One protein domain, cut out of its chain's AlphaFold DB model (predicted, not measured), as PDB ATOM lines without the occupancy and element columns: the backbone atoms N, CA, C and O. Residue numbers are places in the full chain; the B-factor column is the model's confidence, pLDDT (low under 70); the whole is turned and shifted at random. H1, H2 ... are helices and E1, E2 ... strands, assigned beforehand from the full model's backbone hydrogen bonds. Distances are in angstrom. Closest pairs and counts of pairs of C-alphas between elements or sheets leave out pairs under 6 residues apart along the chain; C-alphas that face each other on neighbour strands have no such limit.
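This is residues 49 to 165 of the 165 residues of an uncharacterized protein of uncultured bacterium (UniProt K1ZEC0). A small, strongly twisted sheet of four strands, E1 to E4, has one very long helix, H1, running along one of its faces; H1 makes the long axis of the domain, and its residues 82 to 84, with 85 to 88 after them, stick out free. A long stretch with no named element, residues 85 to 119, leads back from the last end of H1 to E1, and a second one, residues 131 to 148, joins E2 to E3. The printed part has 117 residues, with one named helix followed along the chain by four named strands; the sheet's order is E1, E2, E3, E4, antiparallel throughout. The class is mixed, helices and strands, though under half of the residues, 57 of 117, are in named elements. The whole is compact, with a radius of gyration of the C-alphas of 15.1 A, yet elongated in outline, spanning 53 by 31 by 23 A.

In the sheet, E1 is residues 120 to 124, 12.4 A from first to last C-alpha, beginning at C-alpha 120 (37.238, 3.326, 26.862). E2 is residues 127 to 130, 10.3 A. E3 is residues 149 to 154, 16.6 A, and E4 is residues 159 to 164, 17.0 A, ending at C-alpha 164 (34.025, 11.746, 37.798). H1 is residues 49 to 84, 52.8 A, beginning at C-alpha 49 (52.128, 2.398, 46.205).

The four strands form a meander, each the antiparallel neighbour of the one before, with E1 and E4 as edge strands. In the hairpin of E1 and E2, at 154 degrees, N 129 and O 121 are 2.8 A apart, within hydrogen-bond range. In the hairpin of E2 and E3, at 152 degrees, N 128 and O 151 are 2.8 A apart. In the hairpin of E3 and E4, at 161 degrees, N 152 and O 161 are 2.8 A apart. E1 and E4 are apart. From edge to edge the strands' lines turn by 72 degrees. H1 is on the sheet at a height over the sheet of 9.3 A, the two making two layers, a helix on one face of a sheet. H1 lies over E3 and runs along the strands, at 4 degrees to E3 on the local plane. The closest C-alphas of H1 and E4 are those of Glu 71 and Val 160, 6.0 A apart. In H1 every O i to N i+4 pair is within hydrogen-bond range.

The C-alphas farthest apart are those of Pro 49 and Asp 85, 54.2 A. The printed part has no cut and ends at Phe 165, the chain's last residue. The links H1 to E1 and E2 to E3 are long; E1 to E2 and E3 to E4 are tight. The mean pLDDT of the printed part is 75.8, and residues 86 to 101 and 134 to 147 of the model are under 70.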
ATOM      1  N   PRO A  49      53.016   1.235  46.125       85.19
ATOM      2  CA  PRO A  49      52.128   2.398  46.205       85.19
ATOM      3  C   PRO A  49      52.542   3.519  45.243       85.19
ATOM      4  O   PRO A  49      51.682   4.143  44.618       85.19
ATOM      5  N   ALA A  50      53.849   3.736  45.063       82.56
ATOM      6  CA  ALA A  50      54.368   4.717  44.114       82.56
ATOM      7  C   ALA A  50      53.989   4.359  42.668       82.56
ATOM      8  O   ALA A  50      53.545   5.222  41.909       82.56
ATOM      9  N   TYR A  51      54.094   3.076  42.304       86.38
ATOM     10  CA  TYR A  51      53.675   2.584  40.994       86.38
ATOM     11  C   TYR A  51      52.180   2.821  40.738       86.38
ATOM     12  O   TYR A  51      51.815   3.361  39.692       86.38
ATOM     13  N   HIS A  52      51.307   2.489  41.697       83.38
ATOM     14  CA  HIS A  52      49.865   2.724  41.559       83.38
ATOM     15  C   HIS A  52      49.524   4.210  41.420       83.38
ATOM     16  O   HIS A  52      48.711   4.579  40.570       83.38
ATOM     17  N   TYR A  53      50.173   5.072  42.205       83.44
ATOM     18  CA  TYR A  53      49.973   6.516  42.127       83.44
ATOM     19  C   TYR A  53      50.350   7.076  40.747       83.44
ATOM     20  O   TYR A  53      49.541   7.756  40.113       83.44
ATOM     21  N   LEU A  54      51.546   6.745  40.248       85.69
ATOM     22  CA  LEU A  54      52.025   7.211  38.943       85.69
ATOM     23  C   LEU A  54      51.165   6.681  37.792       85.69
ATOM     24  O   LEU A  54      50.842   7.430  36.868       85.69
ATOM     25  N   ARG A  55      50.738   5.416  37.865       84.88
ATOM     26  CA  ARG A  55      49.834   4.812  36.881       84.88
ATOM     27  C   ARG A  55      48.496   5.550  36.814       84.88
ATOM     28  O   ARG A  55      48.040   5.870  35.718       84.88
ATOM     29  N   ASN A  56      47.887   5.858  37.957       83.62
ATOM     30  CA  ASN A  56      46.614   6.580  38.000       83.62
ATOM     31  C   ASN A  56      46.760   8.018  37.488       83.62
ATOM     32  O   ASN A  56      45.904   8.502  36.746       83.62
ATOM     33  N   LEU A  57      47.863   8.691  37.833       86.62
ATOM     34  CA  LEU A  57      48.163  10.034  37.342       86.62
ATOM     35  C   LEU A  57      48.318  10.050  35.814       86.62
ATOM     36  O   LEU A  57      47.707  10.881  35.144       86.62
ATOM     37  N   SER A  58      49.078   9.102  35.262       88.12
ATOM     38  CA  SER A  58      49.264   8.949  33.816       88.12
ATOM     39  C   SER A  58      47.936   8.697  33.097       88.12
ATOM     40  O   SER A  58      47.626   9.398  32.138       88.12
ATOM     41  N   ARG A  59      47.098   7.788  33.611       87.25
ATOM     42  CA  ARG A  59      45.784   7.486  33.018       87.25
ATOM     43  C   ARG A  59      44.816   8.663  33.075       87.25
ATOM     44  O   ARG A  59      44.026   8.842  32.152       87.25
ATOM     45  N   LYS A  60      44.880   9.483  34.126       87.25
ATOM     46  CA  LYS A  60      44.117  10.736  34.212       87.25
ATOM     47  C   LYS A  60      44.579  11.751  33.166       87.25
ATOM     48  O   LYS A  60      43.743  12.434  32.581       87.25
ATOM     49  N   HIS A  61      45.887  11.871  32.939       89.94
ATOM     50  CA  HIS A  61      46.413  12.748  31.892       89.94
ATOM     51  C   HIS A  61      45.975  12.294  30.502       89.94
ATOM     52  O   HIS A  61      45.455  13.112  29.750       89.94
ATOM     53  N   GLU A  62      46.077  10.999  30.213       90.12
ATOM     54  CA  GLU A  62      45.612  10.403  28.958       90.12
ATOM     55  C   GLU A  62      44.117  10.671  28.701       90.12
ATOM     56  O   GLU A  62      43.729  11.079  27.603       90.12
ATOM     57  N   PHE A  63      43.278  10.527  29.734       90.50
ATOM     58  CA  PHE A  63      41.862  10.892  29.663       90.50
ATOM     59  C   PHE A  63      41.678  12.364  29.276       90.50
ATOM     60  O   PHE A  63      40.985  12.668  28.310       90.50
ATOM     61  N   LEU A  64      42.317  13.288  29.999       91.75
ATOM     62  CA  LEU A  64      42.167  14.726  29.759       91.75
ATOM     63  C   LEU A  64      42.691  15.158  28.384       91.75
ATOM     64  O   LEU A  64      42.114  16.049  27.762       91.75
ATOM     65  N   GLU A  65      43.773  14.550  27.905       92.25
ATOM     66  CA  GLU A  65      44.285  14.778  26.552       92.25
ATOM     67  C   GLU A  65      43.280  14.320  25.500       92.25
ATOM     68  O   GLU A  65      42.979  15.078  24.578       92.25
ATOM     69  N   THR A  66      42.682  13.145  25.692       90.81
ATOM     70  CA  THR A  66      41.615  12.638  24.823       90.81
ATOM     71  C   THR A  66      40.420  13.589  24.794       90.81
ATOM     72  O   THR A  66      39.954  13.947  23.716       90.81
ATOM     73  N   VAL A  67      39.959  14.079  25.952       90.75
ATOM     74  CA  VAL A  67      38.860  15.062  26.023       90.75
ATOM     75  C   VAL A  67      39.180  16.309  25.198       90.75
ATOM     76  O   VAL A  67      38.356  16.730  24.391       90.75
ATOM     77  N   LYS A  68      40.391  16.862  25.325       91.38
ATOM     78  CA  LYS A  68      40.817  18.032  24.537       91.38
ATOM     79  C   LYS A  68      40.877  17.742  23.039       91.38
ATOM     80  O   LYS A  68      40.502  18.591  22.233       91.38
ATOM     81  N   MET A  69      41.352  16.560  22.645       89.88
ATOM     82  CA  MET A  69      41.352  16.146  21.238       89.88
ATOM     83  C   MET A  69      39.927  16.077  20.687       89.88
ATOM     84  O   MET A  69      39.685  16.550  19.579       89.88
ATOM     85  N   LEU A  70      38.980  15.561  21.473       88.25
ATOM     86  CA  LEU A  70      37.569  15.499  21.096       88.25
ATOM     87  C   LEU A  70      36.935  16.886  20.993       88.25
ATOM     88  O   LEU A  70      36.240  17.156  20.017       88.25
ATOM     89  N   GLU A  71      37.206  17.791  21.933       88.62
ATOM     90  CA  GLU A  71      36.747  19.186  21.857       88.62
ATOM     91  C   GLU A  71      37.257  19.886  20.588       88.62
ATOM     92  O   GLU A  71      36.492  20.554  19.883       88.62
ATOM     93  N   ASN A  72      38.533  19.686  20.251       88.75
ATOM     94  CA  ASN A  72      39.135  20.232  19.037       88.75
ATOM     95  C   ASN A  72      38.539  19.605  17.765       88.75
ATOM     96  O   ASN A  72      38.231  20.324  16.812       88.75
ATOM     97  N   GLY A  73      38.337  18.285  17.753       85.38
ATOM     98  CA  GLY A  73      37.718  17.565  16.637       85.38
ATOM     99  C   GLY A  73      36.278  18.017  16.390       85.38
ATOM    100  O   GLY A  73      35.919  18.369  15.267       85.38
ATOM    101  N   LEU A  74      35.471  18.124  17.449       84.38
ATOM    102  CA  LEU A  74      34.097  18.626  17.374       84.38
ATOM    103  C   LEU A  74      34.040  20.074  16.881       84.38
ATOM    104  O   LEU A  74      33.200  20.414  16.045       84.38
ATOM    105  N   SER A  75      34.957  20.920  17.350       84.19
ATOM    106  CA  SER A  75      35.074  22.299  16.872       84.19
ATOM    107  C   SER A  75      35.416  22.350  15.379       84.19
ATOM    108  O   SER A  75      34.831  23.144  14.644       84.19
ATOM    109  N   SER A  76      36.299  21.466  14.901       84.56
ATOM    110  CA  SER A  76      36.637  21.348  13.475       84.56
ATOM    111  C   SER A  76      35.436  20.920  12.626       84.56
ATOM    112  O   SER A  76      35.174  21.515  11.578       84.56
ATOM    113  N   ILE A  77      34.660  19.938  13.095       80.81
ATOM    114  CA  ILE A  77      33.444  19.472  12.412       80.81
ATOM    115  C   ILE A  77      32.422  20.600  12.298       80.81
ATOM    116  O   ILE A  77      31.882  20.832  11.216       80.81
ATOM    117  N   LYS A  78      32.205  21.353  13.380       79.50
ATOM    118  CA  LYS A  78      31.285  22.495  13.387       79.50
ATOM    119  C   LYS A  78      31.676  23.560  12.360       79.50
ATOM    120  O   LYS A  78      30.815  24.094  11.668       79.50
ATOM    121  N   VAL A  79      32.970  23.853  12.224       82.19
ATOM    122  CA  VAL A  79      33.460  24.797  11.206       82.19
ATOM    123  C   VAL A  79      33.183  24.275   9.793       82.19
ATOM    124  O   VAL A  79      32.683  25.024   8.958       82.19
ATOM    125  N   LYS A  80      33.431  22.986   9.525       80.25
ATOM    126  CA  LYS A  80      33.128  22.371   8.220       80.25
ATOM    127  C   LYS A  80      31.633  22.422   7.885       80.25
ATOM    128  O   LYS A  80      31.289  22.691   6.739       80.25
ATOM    129  N   GLN A  81      30.758  22.223   8.871       78.31
ATOM    130  CA  GLN A  81      29.305  22.328   8.688       78.31
ATOM    131  C   GLN A  81      28.876  23.735   8.258       78.31
ATOM    132  O   GLN A  81      28.096  23.869   7.320       78.31
ATOM    133  N   ILE A  82      29.424  24.774   8.900       79.12
ATOM    134  CA  ILE A  82      29.137  26.177   8.556       79.12
ATOM    135  C   ILE A  82      29.619  26.503   7.135       79.12
ATOM    136  O   ILE A  82      28.943  27.223   6.409       79.12
ATOM    137  N   LEU A  83      30.775  25.972   6.727       83.44
ATOM    138  CA  LEU A  83      31.359  26.255   5.412       83.44
ATOM    139  C   LEU A  83      30.642  25.552   4.252       83.44
ATOM    140  O   LEU A  83      30.638  26.082   3.145       83.44
ATOM    141  N   HIS A  84      30.064  24.372   4.480       79.31
ATOM    142  CA  HIS A  84      29.465  23.552   3.420       79.31
ATOM    143  C   HIS A  84      27.930  23.598   3.367       79.31
ATOM    144  O   HIS A  84      27.346  22.847   2.590       79.31
ATOM    145  N   ASP A  85      27.283  24.447   4.176       73.19
ATOM    146  CA  ASP A  85      25.816  24.576   4.293       73.19
ATOM    147  C   ASP A  85      25.091  23.219   4.459       73.19
ATOM    148  O   ASP A  85      23.955  22.998   4.039       73.19
ATOM    149  N   GLN A  86      25.783  22.255   5.075       63.78
ATOM    150  CA  GLN A  86      25.247  20.927   5.344       63.78
ATOM    151  C   GLN A  86      24.536  20.941   6.697       63.78
ATOM    152  O   GLN A  86      25.141  20.701   7.740       63.78
ATOM    153  N   GLN A  87      23.224  21.183   6.678       59.31
ATOM    154  CA  GLN A  87      22.374  21.192   7.881       59.31
ATOM    155  C   GLN A  87      22.097  19.796   8.477       59.31
ATOM    156  O   GLN A  87      21.520  19.696   9.555       59.31
ATOM    157  N   ASN A  88      22.512  18.715   7.806       50.81
ATOM    158  CA  ASN A  88      22.071  17.345   8.097       50.81
ATOM    159  C   ASN A  88      23.193  16.373   8.482       50.81
ATOM    160  O   ASN A  88      23.091  15.173   8.224       50.81
ATOM    161  N   ILE A  89      24.241  16.831   9.169       55.03
ATOM    162  CA  ILE A  89      25.018  15.885   9.980       55.03
ATOM    163  C   ILE A  89      24.212  15.665  11.263       55.03
ATOM    164  O   ILE A  89      24.454  16.288  12.298       55.03
ATOM    165  N   ALA A  90      23.179  14.824  11.131       46.78
ATOM    166  CA  ALA A  90      22.433  14.227  12.228       46.78
ATOM    167  C   ALA A  90      23.421  13.856  13.331       46.78
ATOM    168  O   ALA A  90      24.457  13.287  12.994       46.78
ATOM    169  N   GLN A  91      23.112  14.230  14.584       52.72
ATOM    170  CA  GLN A  91      23.871  13.911  15.802       52.72
ATOM    171  C   GLN A  91      24.742  12.679  15.570       52.72
ATOM    172  O   GLN A  91      24.223  11.564  15.613       52.72
ATOM    173  N   ALA A  92      26.006  12.887  15.187       51.03
ATOM    174  CA  ALA A  92      26.799  11.793  14.653       51.03
ATOM    175  C   ALA A  92      26.915  10.765  15.776       51.03
ATOM    176  O   ALA A  92      27.527  11.049  16.811       51.03
ATOM    177  N   SER A  93      26.221   9.633  15.618       57.03
ATOM    178  CA  SER A  93      26.367   8.478  16.494       57.03
ATOM    179  C   SER A  93      27.854   8.176  16.492       57.03
ATOM    180  O   SER A  93      28.398   7.901  15.422       57.03
ATOM    181  N   LEU A  94      28.514   8.365  17.641       60.75
ATOM    182  CA  LEU A  94      29.969   8.526  17.671       60.75
ATOM    183  C   LEU A  94      30.691   7.344  17.028       60.75
ATOM    184  O   LEU A  94      31.684   7.571  16.349       60.75
ATOM    185  N   ASP A  95      30.150   6.132  17.197       64.94
ATOM    186  CA  ASP A  95      30.611   4.891  16.575       64.94
ATOM    187  C   ASP A  95      29.466   3.859  16.527       64.94
ATOM    188  O   ASP A  95      28.552   3.895  17.358       64.94
ATOM    189  N   ASN A  96      29.539   2.874  15.626       62.00
ATOM    190  CA  ASN A  96      28.628   1.714  15.606       62.00
ATOM    191  C   ASN A  96      28.990   0.631  16.643       62.00
ATOM    192  O   ASN A  96      28.361  -0.426  16.664       62.00
ATOM    193  N   ASN A  97      29.986   0.876  17.503       63.06
ATOM    194  CA  ASN A  97      30.435  -0.117  18.477       63.06
ATOM    195  C   ASN A  97      29.326  -0.474  19.485       63.06
ATOM    196  O   ASN A  97      28.528   0.395  19.859       63.06
ATOM    197  N   PRO A  98      29.263  -1.742  19.933       60.12
ATOM    198  CA  PRO A  98      28.292  -2.189  20.925       60.12
ATOM    199  C   PRO A  98      28.564  -1.557  22.301       60.12
ATOM    200  O   PRO A  98      29.708  -1.415  22.728       60.12
ATOM    201  N   SER A  99      27.497  -1.195  23.016       63.38
ATOM    202  CA  SER A  99      27.495  -0.396  24.257       63.38
ATOM    203  C   SER A  99      27.986  -1.116  25.528       63.38
ATOM    204  O   SER A  99      27.615  -0.751  26.642       63.38
ATOM    205  N   GLN A 100      28.775  -2.181  25.391       63.12
ATOM    206  CA  GLN A 100      29.125  -3.074  26.506       63.12
ATOM    207  C   GLN A 100      30.525  -3.686  26.399       63.12
ATOM    208  O   GLN A 100      30.952  -4.403  27.301       63.12
ATOM    209  N   PHE A 101      31.255  -3.390  25.322       66.44
ATOM    210  CA  PHE A 101      32.575  -3.954  25.067       66.44
ATOM    211  C   PHE A 101      33.653  -2.867  25.116       66.44
ATOM    212  O   PHE A 101      33.351  -1.694  24.856       66.44
ATOM    213  N   PRO A 102      34.905  -3.240  25.455       71.69
ATOM    214  CA  PRO A 102      36.050  -2.381  25.211       71.69
ATOM    215  C   PRO A 102      36.014  -1.898  23.770       71.69
ATOM    216  O   PRO A 102      35.683  -2.639  22.844       71.69
ATOM    217  N   CYS A 103      36.302  -0.624  23.597       72.38
ATOM    218  CA  CYS A 103      36.186  -0.002  22.303       72.38
ATOM    219  C   CYS A 103      37.418  -0.320  21.449       72.38
ATOM    220  O   CYS A 103      38.502   0.195  21.724       72.38
ATOM    221  N   ASP A 104      37.250  -1.120  20.395       73.50
ATOM    222  CA  ASP A 104      38.333  -1.399  19.436       73.50
ATOM    223  C   ASP A 104      38.709  -0.151  18.622       73.50
ATOM    224  O   ASP A 104      39.846   0.021  18.182       73.50
ATOM    225  N   SER A 105      37.732   0.731  18.403       79.81
ATOM    226  CA  SER A 105      37.899   1.944  17.610       79.81
ATOM    227  C   SER A 105      36.874   2.991  18.054       79.81
ATOM    228  O   SER A 105      35.725   2.996  17.613       79.81
ATOM    229  N   CYS A 106      37.275   3.831  19.003       82.06
ATOM    230  CA  CYS A 106      36.439   4.845  19.635       82.06
ATOM    231  C   CYS A 106      36.608   6.215  18.982       82.06
ATOM    232  O   CYS A 106      37.717   6.609  18.633       82.06
ATOM    233  N   PHE A 107      35.528   6.980  18.904       82.88
ATOM    234  CA  PHE A 107      35.487   8.352  18.418       82.88
ATOM    235  C   PHE A 107      35.800   8.545  16.928       82.88
ATOM    236  O   PHE A 107      36.268   9.617  16.546       82.88
ATOM    237  N   HIS A 108      35.528   7.565  16.066       82.62
ATOM    238  CA  HIS A 108      35.838   7.639  14.631       82.62
ATOM    239  C   HIS A 108      35.043   8.722  13.905       82.62
ATOM    240  O   HIS A 108      35.512   9.272  12.912       82.62
ATOM    241  N   ALA A 109      33.859   9.079  14.408       78.44
ATOM    242  CA  ALA A 109      33.101  10.192  13.847       78.44
ATOM    243  C   ALA A 109      33.736  11.570  14.123       78.44
ATOM    244  O   ALA A 109      33.386  12.541  13.454       78.44
ATOM    245  N   VAL A 110      34.637  11.677  15.109       80.44
ATOM    246  CA  VAL A 110      35.258  12.948  15.535       80.44
ATOM    247  C   VAL A 110      36.753  12.998  15.242       80.44
ATOM    248  O   VAL A 110      37.285  14.060  14.916       80.44
ATOM    249  N   LEU A 111      37.434  11.864  15.360       83.25
ATOM    250  CA  LEU A 111      38.863  11.710  15.158       83.25
ATOM    251  C   LEU A 111      39.083  10.772  13.972       83.25
ATOM    252  O   LEU A 111      38.668   9.620  14.021       83.25
ATOM    253  N   ASP A 112      39.807  11.230  12.948       79.56
ATOM    254  CA  ASP A 112      40.009  10.479  11.693       79.56
ATOM    255  C   ASP A 112      40.547   9.048  11.890       79.56
ATOM    256  O   ASP A 112      40.273   8.157  11.090       79.56
ATOM    257  N   LYS A 113      41.340   8.823  12.945       81.38
ATOM    258  CA  LYS A 113      41.912   7.507  13.287       81.38
ATOM    259  C   LYS A 113      41.233   6.830  14.478       81.38
ATOM    260  O   LYS A 113      41.598   5.701  14.796       81.38
ATOM    261  N   GLY A 114      40.324   7.540  15.146       84.25
ATOM    262  CA  GLY A 114      39.805   7.187  16.459       84.25
ATOM    263  C   GLY A 114      40.877   6.874  17.496       84.25
ATOM    264  O   GLY A 114      42.037   7.281  17.393       84.25
ATOM    265  N   ILE A 115      40.452   6.155  18.527       85.81
ATOM    266  CA  ILE A 115      41.262   5.718  19.655       85.81
ATOM    267  C   ILE A 115      41.002   4.232  19.863       85.81
ATOM    268  O   ILE A 115      39.880   3.828  20.158       85.81
ATOM    269  N   ASN A 116      42.053   3.428  19.741       86.25
ATOM    270  CA  ASN A 116      42.033   2.027  20.137       86.25
ATOM    271  C   ASN A 116      42.639   1.925  21.538       86.25
ATOM    272  O   ASN A 116      43.859   1.843  21.696       86.25
ATOM    273  N   ASN A 117      41.790   2.034  22.555       84.81
ATOM    274  CA  ASN A 117      42.217   1.924  23.939       84.81
ATOM    275  C   ASN A 117      41.147   1.161  24.737       84.81
ATOM    276  O   ASN A 117      40.022   1.652  24.865       84.81
ATOM    277  N   PRO A 118      41.499   0.005  25.334       81.38
ATOM    278  CA  PRO A 118      40.548  -0.842  26.049       81.38
ATOM    279  C   PRO A 118      39.983  -0.184  27.311       81.38
ATOM    280  O   PRO A 118      39.018  -0.685  27.872       81.38
ATOM    281  N   LEU A 119      40.568   0.921  27.781       84.69
ATOM    282  CA  LEU A 119      40.068   1.691  28.919       84.69
ATOM    283  C   LEU A 119      38.811   2.507  28.587       84.69
ATOM    284  O   LEU A 119      38.186   3.020  29.514       84.69
ATOM    285  N   TRP A 120      38.450   2.644  27.308       85.19
ATOM    286  CA  TRP A 120      37.238   3.326  26.862       85.19
ATOM    287  C   TRP A 120      36.115   2.342  26.541       85.19
ATOM    288  O   TRP A 120      36.328   1.312  25.899       85.19
ATOM    289  N   PHE A 121      34.893   2.714  26.924       81.12
ATOM    290  CA  PHE A 121      33.684   1.926  26.692       81.12
ATOM    291  C   PHE A 121      32.565   2.833  26.219       81.12
ATOM    292  O   PHE A 121      32.336   3.894  26.801       81.12
ATOM    293  N   LYS A 122      31.824   2.405  25.204       80.12
ATOM    294  CA  LYS A 122      30.603   3.102  24.812       80.12
ATOM    295  C   LYS A 122      29.489   2.731  25.792       80.12
ATOM    296  O   LYS A 122      29.273   1.553  26.033       80.12
ATOM    297  N   LYS A 123      28.775   3.716  26.337       78.31
ATOM    298  CA  LYS A 123      27.564   3.501  27.150       78.31
ATOM    299  C   LYS A 123      26.312   3.607  26.293       78.31
ATOM    300  O   LYS A 123      25.432   2.757  26.334       78.31
ATOM    301  N   ASP A 124      26.229   4.692  25.541       78.94
ATOM    302  CA  ASP A 124      25.128   5.008  24.645       78.94
ATOM    303  C   ASP A 124      25.677   5.793  23.454       78.94
ATOM    304  O   ASP A 124      26.888   5.968  23.314       78.94
ATOM    305  N   ASN A 125      24.803   6.243  22.557       77.38
ATOM    306  CA  ASN A 125      25.245   6.979  21.378       77.38
ATOM    307  C   ASN A 125      25.984   8.266  21.737       77.38
ATOM    308  O   ASN A 125      26.860   8.642  20.980       77.38
ATOM    309  N   THR A 126      25.672   8.891  22.873       78.31
ATOM    310  CA  THR A 126      26.182  10.203  23.296       78.31
ATOM    311  C   THR A 126      27.210  10.158  24.434       78.31
ATOM    312  O   THR A 126      27.725  11.198  24.849       78.31
ATOM    313  N   THR A 127      27.502   8.971  24.968       83.19
ATOM    314  CA  THR A 127      28.213   8.824  26.240       83.19
ATOM    315  C   THR A 127      29.183   7.652  26.225       83.19
ATOM    316  O   THR A 127      28.848   6.543  25.805       83.19
ATOM    317  N   TYR A 128      30.371   7.891  26.774       84.56
ATOM    318  CA  TYR A 128      31.435   6.918  26.972       84.56
ATOM    319  C   TYR A 128      31.838   6.867  28.446       84.56
ATOM    320  O   TYR A 128      31.706   7.847  29.179       84.56
ATOM    321  N   TYR A 129      32.359   5.730  28.880       86.38
ATOM    322  CA  TYR A 129      33.038   5.572  30.156       86.38
ATOM    323  C   TYR A 129      34.535   5.390  29.936       86.38
ATOM    324  O   TYR A 129      34.951   4.796  28.941       86.38
ATOM    325  N   TYR A 130      35.330   5.869  30.889       86.62
ATOM    326  CA  TYR A 130      36.769   5.650  30.940       86.62
ATOM    327  C   TYR A 130      37.170   5.040  32.282       86.62
ATOM    328  O   TYR A 130      36.859   5.599  33.333       86.62
ATOM    329  N   SER A 131      37.872   3.909  32.243       84.00
ATOM    330  CA  SER A 131      38.352   3.182  33.422       84.00
ATOM    331  C   SER A 131      39.857   3.378  33.619       84.00
ATOM    332  O   SER A 131      40.666   2.977  32.791       84.00
ATOM    333  N   THR A 132      40.277   3.940  34.751       79.12
ATOM    334  CA  THR A 132      41.694   4.088  35.119       79.12
ATOM    335  C   THR A 132      42.278   2.844  35.772       79.12
ATOM    336  O   THR A 132      43.495   2.767  35.918       79.12
ATOM    337  N   ASN A 133      41.487   1.829  36.120       72.62
ATOM    338  CA  ASN A 133      42.000   0.568  36.665       72.62
ATOM    339  C   ASN A 133      42.068  -0.543  35.600       72.62
ATOM    340  O   ASN A 133      42.920  -1.427  35.707       72.62
ATOM    341  N   GLY A 134      41.328  -0.419  34.491       65.75
ATOM    342  CA  GLY A 134      41.213  -1.475  33.479       65.75
ATOM    343  C   GLY A 134      40.427  -2.681  33.994       65.75
ATOM    344  O   GLY A 134      40.580  -3.778  33.472       65.75
ATOM    345  N   ASN A 135      39.638  -2.504  35.057       63.88
ATOM    346  CA  ASN A 135      38.677  -3.506  35.477       63.88
ATOM    347  C   ASN A 135      37.472  -3.421  34.535       63.88
ATOM    348  O   ASN A 135      36.799  -2.394  34.468       63.88
ATOM    349  N   HIS A 136      37.254  -4.495  33.782       55.75
ATOM    350  CA  HIS A 136      36.230  -4.601  32.743       55.75
ATOM    351  C   HIS A 136      34.985  -5.356  33.213       55.75
ATOM    352  O   HIS A 136      34.196  -5.765  32.367       55.75
ATOM    353  N   SER A 137      34.861  -5.625  34.520       51.38
ATOM    354  CA  SER A 137      33.851  -6.529  35.081       51.38
ATOM    355  C   SER A 137      32.461  -6.243  34.496       51.38
ATOM    356  O   SER A 137      31.835  -5.227  34.777       51.38
ATOM    357  N   LEU A 138      32.093  -7.163  33.600       47.03
ATOM    358  CA  LEU A 138      30.967  -7.260  32.679       47.03
ATOM    359  C   LEU A 138      29.811  -6.274  32.919       47.03
ATOM    360  O   LEU A 138      29.082  -6.362  33.908       47.03
ATOM    361  N   VAL A 139      29.571  -5.436  31.905       47.72
ATOM    362  CA  VAL A 139      28.455  -4.476  31.738       47.72
ATOM    363  C   VAL A 139      27.066  -5.167  31.680       47.72
ATOM    364  O   VAL A 139      26.068  -4.551  31.315       47.72
ATOM    365  N   GLU A 140      26.970  -6.448  32.048       42.59
ATOM    366  CA  GLU A 140      25.736  -7.248  32.045       42.59
ATOM    367  C   GLU A 140      25.057  -7.374  33.413       42.59
ATOM    368  O   GLU A 140      23.898  -7.781  33.477       42.59
ATOM    369  N   SER A 141      25.716  -7.012  34.513       41.31
ATOM    370  CA  SER A 141      25.068  -7.047  35.825       41.31
ATOM    371  C   SER A 141      24.711  -5.641  36.289       41.31
ATOM    372  O   SER A 141      25.402  -4.667  36.004       41.31
ATOM    373  N   THR A 142      23.620  -5.537  37.037       41.38
ATOM    374  CA  THR A 142      23.059  -4.351  37.707       41.38
ATOM    375  C   THR A 142      24.036  -3.560  38.596       41.38
ATOM    376  O   THR A 142      23.641  -2.574  39.216       41.38
ATOM    377  N   TYR A 143      25.311  -3.941  38.617       39.22
ATOM    378  CA  TYR A 143      26.434  -3.246  39.218       39.22
ATOM    379  C   TYR A 143      27.437  -2.848  38.135       39.22
ATOM    380  O   TYR A 143      28.430  -3.522  37.880       39.22
ATOM    381  N   ILE A 144      27.178  -1.701  37.511       47.81
ATOM    382  CA  ILE A 144      28.198  -0.987  36.750       47.81
ATOM    383  C   ILE A 144      29.194  -0.466  37.796       47.81
ATOM    384  O   ILE A 144      28.880   0.499  38.500       47.81
ATOM    385  N   GLU A 145      30.382  -1.073  37.919       47.09
ATOM    386  CA  GLU A 145      31.544  -0.317  38.401       47.09
ATOM    387  C   GLU A 145      31.709   0.815  37.397       47.09
ATOM    388  O   GLU A 145      32.211   0.630  36.289       47.09
ATOM    389  N   LYS A 146      31.133   1.973  37.729       51.19
ATOM    390  CA  LYS A 146      31.204   3.148  36.878       51.19
ATOM    391  C   LYS A 146      32.695   3.410  36.706       51.19
ATOM    392  O   LYS A 146      33.363   3.708  37.692       51.19
ATOM    393  N   GLY A 147      33.223   3.210  35.493       58.53
ATOM    394  CA  GLY A 147      34.611   3.572  35.197       58.53
ATOM    395  C   GLY A 147      34.856   4.991  35.701       58.53
ATOM    396  O   GLY A 147      33.915   5.769  35.718       58.53
ATOM    397  N   ASP A 148      36.065   5.333  36.145       75.94
ATOM    398  CA  ASP A 148      36.340   6.561  36.910       75.94
ATOM    399  C   ASP A 148      35.755   7.856  36.327       75.94
ATOM    400  O   ASP A 148      35.491   8.804  37.072       75.94
ATOM    401  N   TYR A 149      35.545   7.907  35.008       84.38
ATOM    402  CA  TYR A 149      34.943   9.041  34.323       84.38
ATOM    403  C   TYR A 149      33.815   8.617  33.380       84.38
ATOM    404  O   TYR A 149      33.926   7.640  32.641       84.38
ATOM    405  N   GLN A 150      32.755   9.420  33.341       86.88
ATOM    406  CA  GLN A 150      31.786   9.456  32.251       86.88
ATOM    407  C   GLN A 150      32.071  10.669  31.380       86.88
ATOM    408  O   GLN A 150      32.151  11.785  31.884       86.88
ATOM    409  N   LEU A 151      32.177  10.445  30.079       88.06
ATOM    410  CA  LEU A 151      32.289  11.465  29.056       88.06
ATOM    411  C   LEU A 151      30.972  11.528  28.286       88.06
ATOM    412  O   LEU A 151      30.533  10.513  27.756       88.06
ATOM    413  N   SER A 152      30.365  12.699  28.184       87.06
ATOM    414  CA  SER A 152      29.193  12.940  27.346       87.06
ATOM    415  C   SER A 152      29.526  14.045  26.354       87.06
ATOM    416  O   SER A 152      30.232  14.998  26.682       87.06
ATOM    417  N   TYR A 153      29.046  13.933  25.122       81.00
ATOM    418  CA  TYR A 153      29.322  14.934  24.097       81.00
ATOM    419  C   TYR A 153      28.028  15.453  23.479       81.00
ATOM    420  O   TYR A 153      27.046  14.736  23.303       81.00
ATOM    421  N   ASP A 154      28.047  16.737  23.142       78.50
ATOM    422  CA  ASP A 154      26.982  17.430  22.442       78.50
ATOM    423  C   ASP A 154      27.555  17.924  21.112       78.50
ATOM    424  O   ASP A 154      28.187  18.984  21.036       78.50
ATOM    425  N   ALA A 155      27.360  17.120  20.064       70.25
ATOM    426  CA  ALA A 155      27.861  17.421  18.726       70.25
ATOM    427  C   ALA A 155      27.284  18.731  18.163       70.25
ATOM    428  O   ALA A 155      27.988  19.451  17.461       70.25
ATOM    429  N   LEU A 156      26.043  19.083  18.522       71.06
ATOM    430  CA  LEU A 156      25.388  20.314  18.065       71.06
ATOM    431  C   LEU A 156      26.039  21.550  18.687       71.06
ATOM    432  O   LEU A 156      26.246  22.573  18.032       71.06
ATOM    433  N   LYS A 157      26.393  21.464  19.972       75.38
ATOM    434  CA  LYS A 157      27.093  22.554  20.661       75.38
ATOM    435  C   LYS A 157      28.598  22.539  20.413       75.38
ATOM    436  O   LYS A 157      29.235  23.562  20.667       75.38
ATOM    437  N   GLY A 158      29.146  21.436  19.901       74.19
ATOM    438  CA  GLY A 158      30.585  21.206  19.795       74.19
ATOM    439  C   GLY A 158      31.246  21.164  21.173       74.19
ATOM    440  O   GLY A 158      32.331  21.707  21.350       74.19
ATOM    441  N   LYS A 159      30.546  20.618  22.172       82.12
ATOM    442  CA  LYS A 159      31.000  20.594  23.565       82.12
ATOM    443  C   LYS A 159      31.157  19.170  24.054       82.12
ATOM    444  O   LYS A 159      30.338  18.307  23.749       82.12
ATOM    445  N   VAL A 160      32.170  18.974  24.881       88.06
ATOM    446  CA  VAL A 160      32.370  17.753  25.648       88.06
ATOM    447  C   VAL A 160      32.165  18.095  27.120       88.06
ATOM    448  O   VAL A 160      32.561  19.161  27.586       88.06
ATOM    449  N   SER A 161      31.490  17.226  27.856       89.25
ATOM    450  CA  SER A 161      31.354  17.306  29.304       89.25
ATOM    451  C   SER A 161      31.795  15.988  29.915       89.25
ATOM    452  O   SER A 161      31.660  14.925  29.309       89.25
ATOM    453  N   PHE A 162      32.349  16.036  31.120       90.62
ATOM    454  CA  PHE A 162      32.677  14.821  31.844       90.62
ATOM    455  C   PHE A 162      32.349  14.939  33.322       90.62
ATOM    456  O   PHE A 162      32.379  16.022  33.906       90.62
ATOM    457  N   GLN A 163      32.058  13.794  33.924       88.62
ATOM    458  CA  GLN A 163      31.810  13.645  35.346       88.62
ATOM    459  C   GLN A 163      32.701  12.531  35.884       88.62
ATOM    460  O   GLN A 163      32.804  11.467  35.278       88.62
ATOM    461  N   ARG A 164      33.339  12.782  37.026       83.88
ATOM    462  CA  ARG A 164      34.025  11.746  37.798       83.88
ATOM    463  C   ARG A 164      33.026  11.083  38.746       83.88
ATOM    464  O   ARG A 164      32.199  11.801  39.315       83.88
ATOM    465  N   PHE A 165      33.103   9.765  38.899       76.88
ATOM    466  CA  PHE A 165      32.311   9.033  39.893       76.88
ATOM    467  C   PHE A 165      33.004   8.921  41.247       76.88
ATOM    468  O   PHE A 165      34.251   9.048  41.298       76.88
TER     469      PHE A 165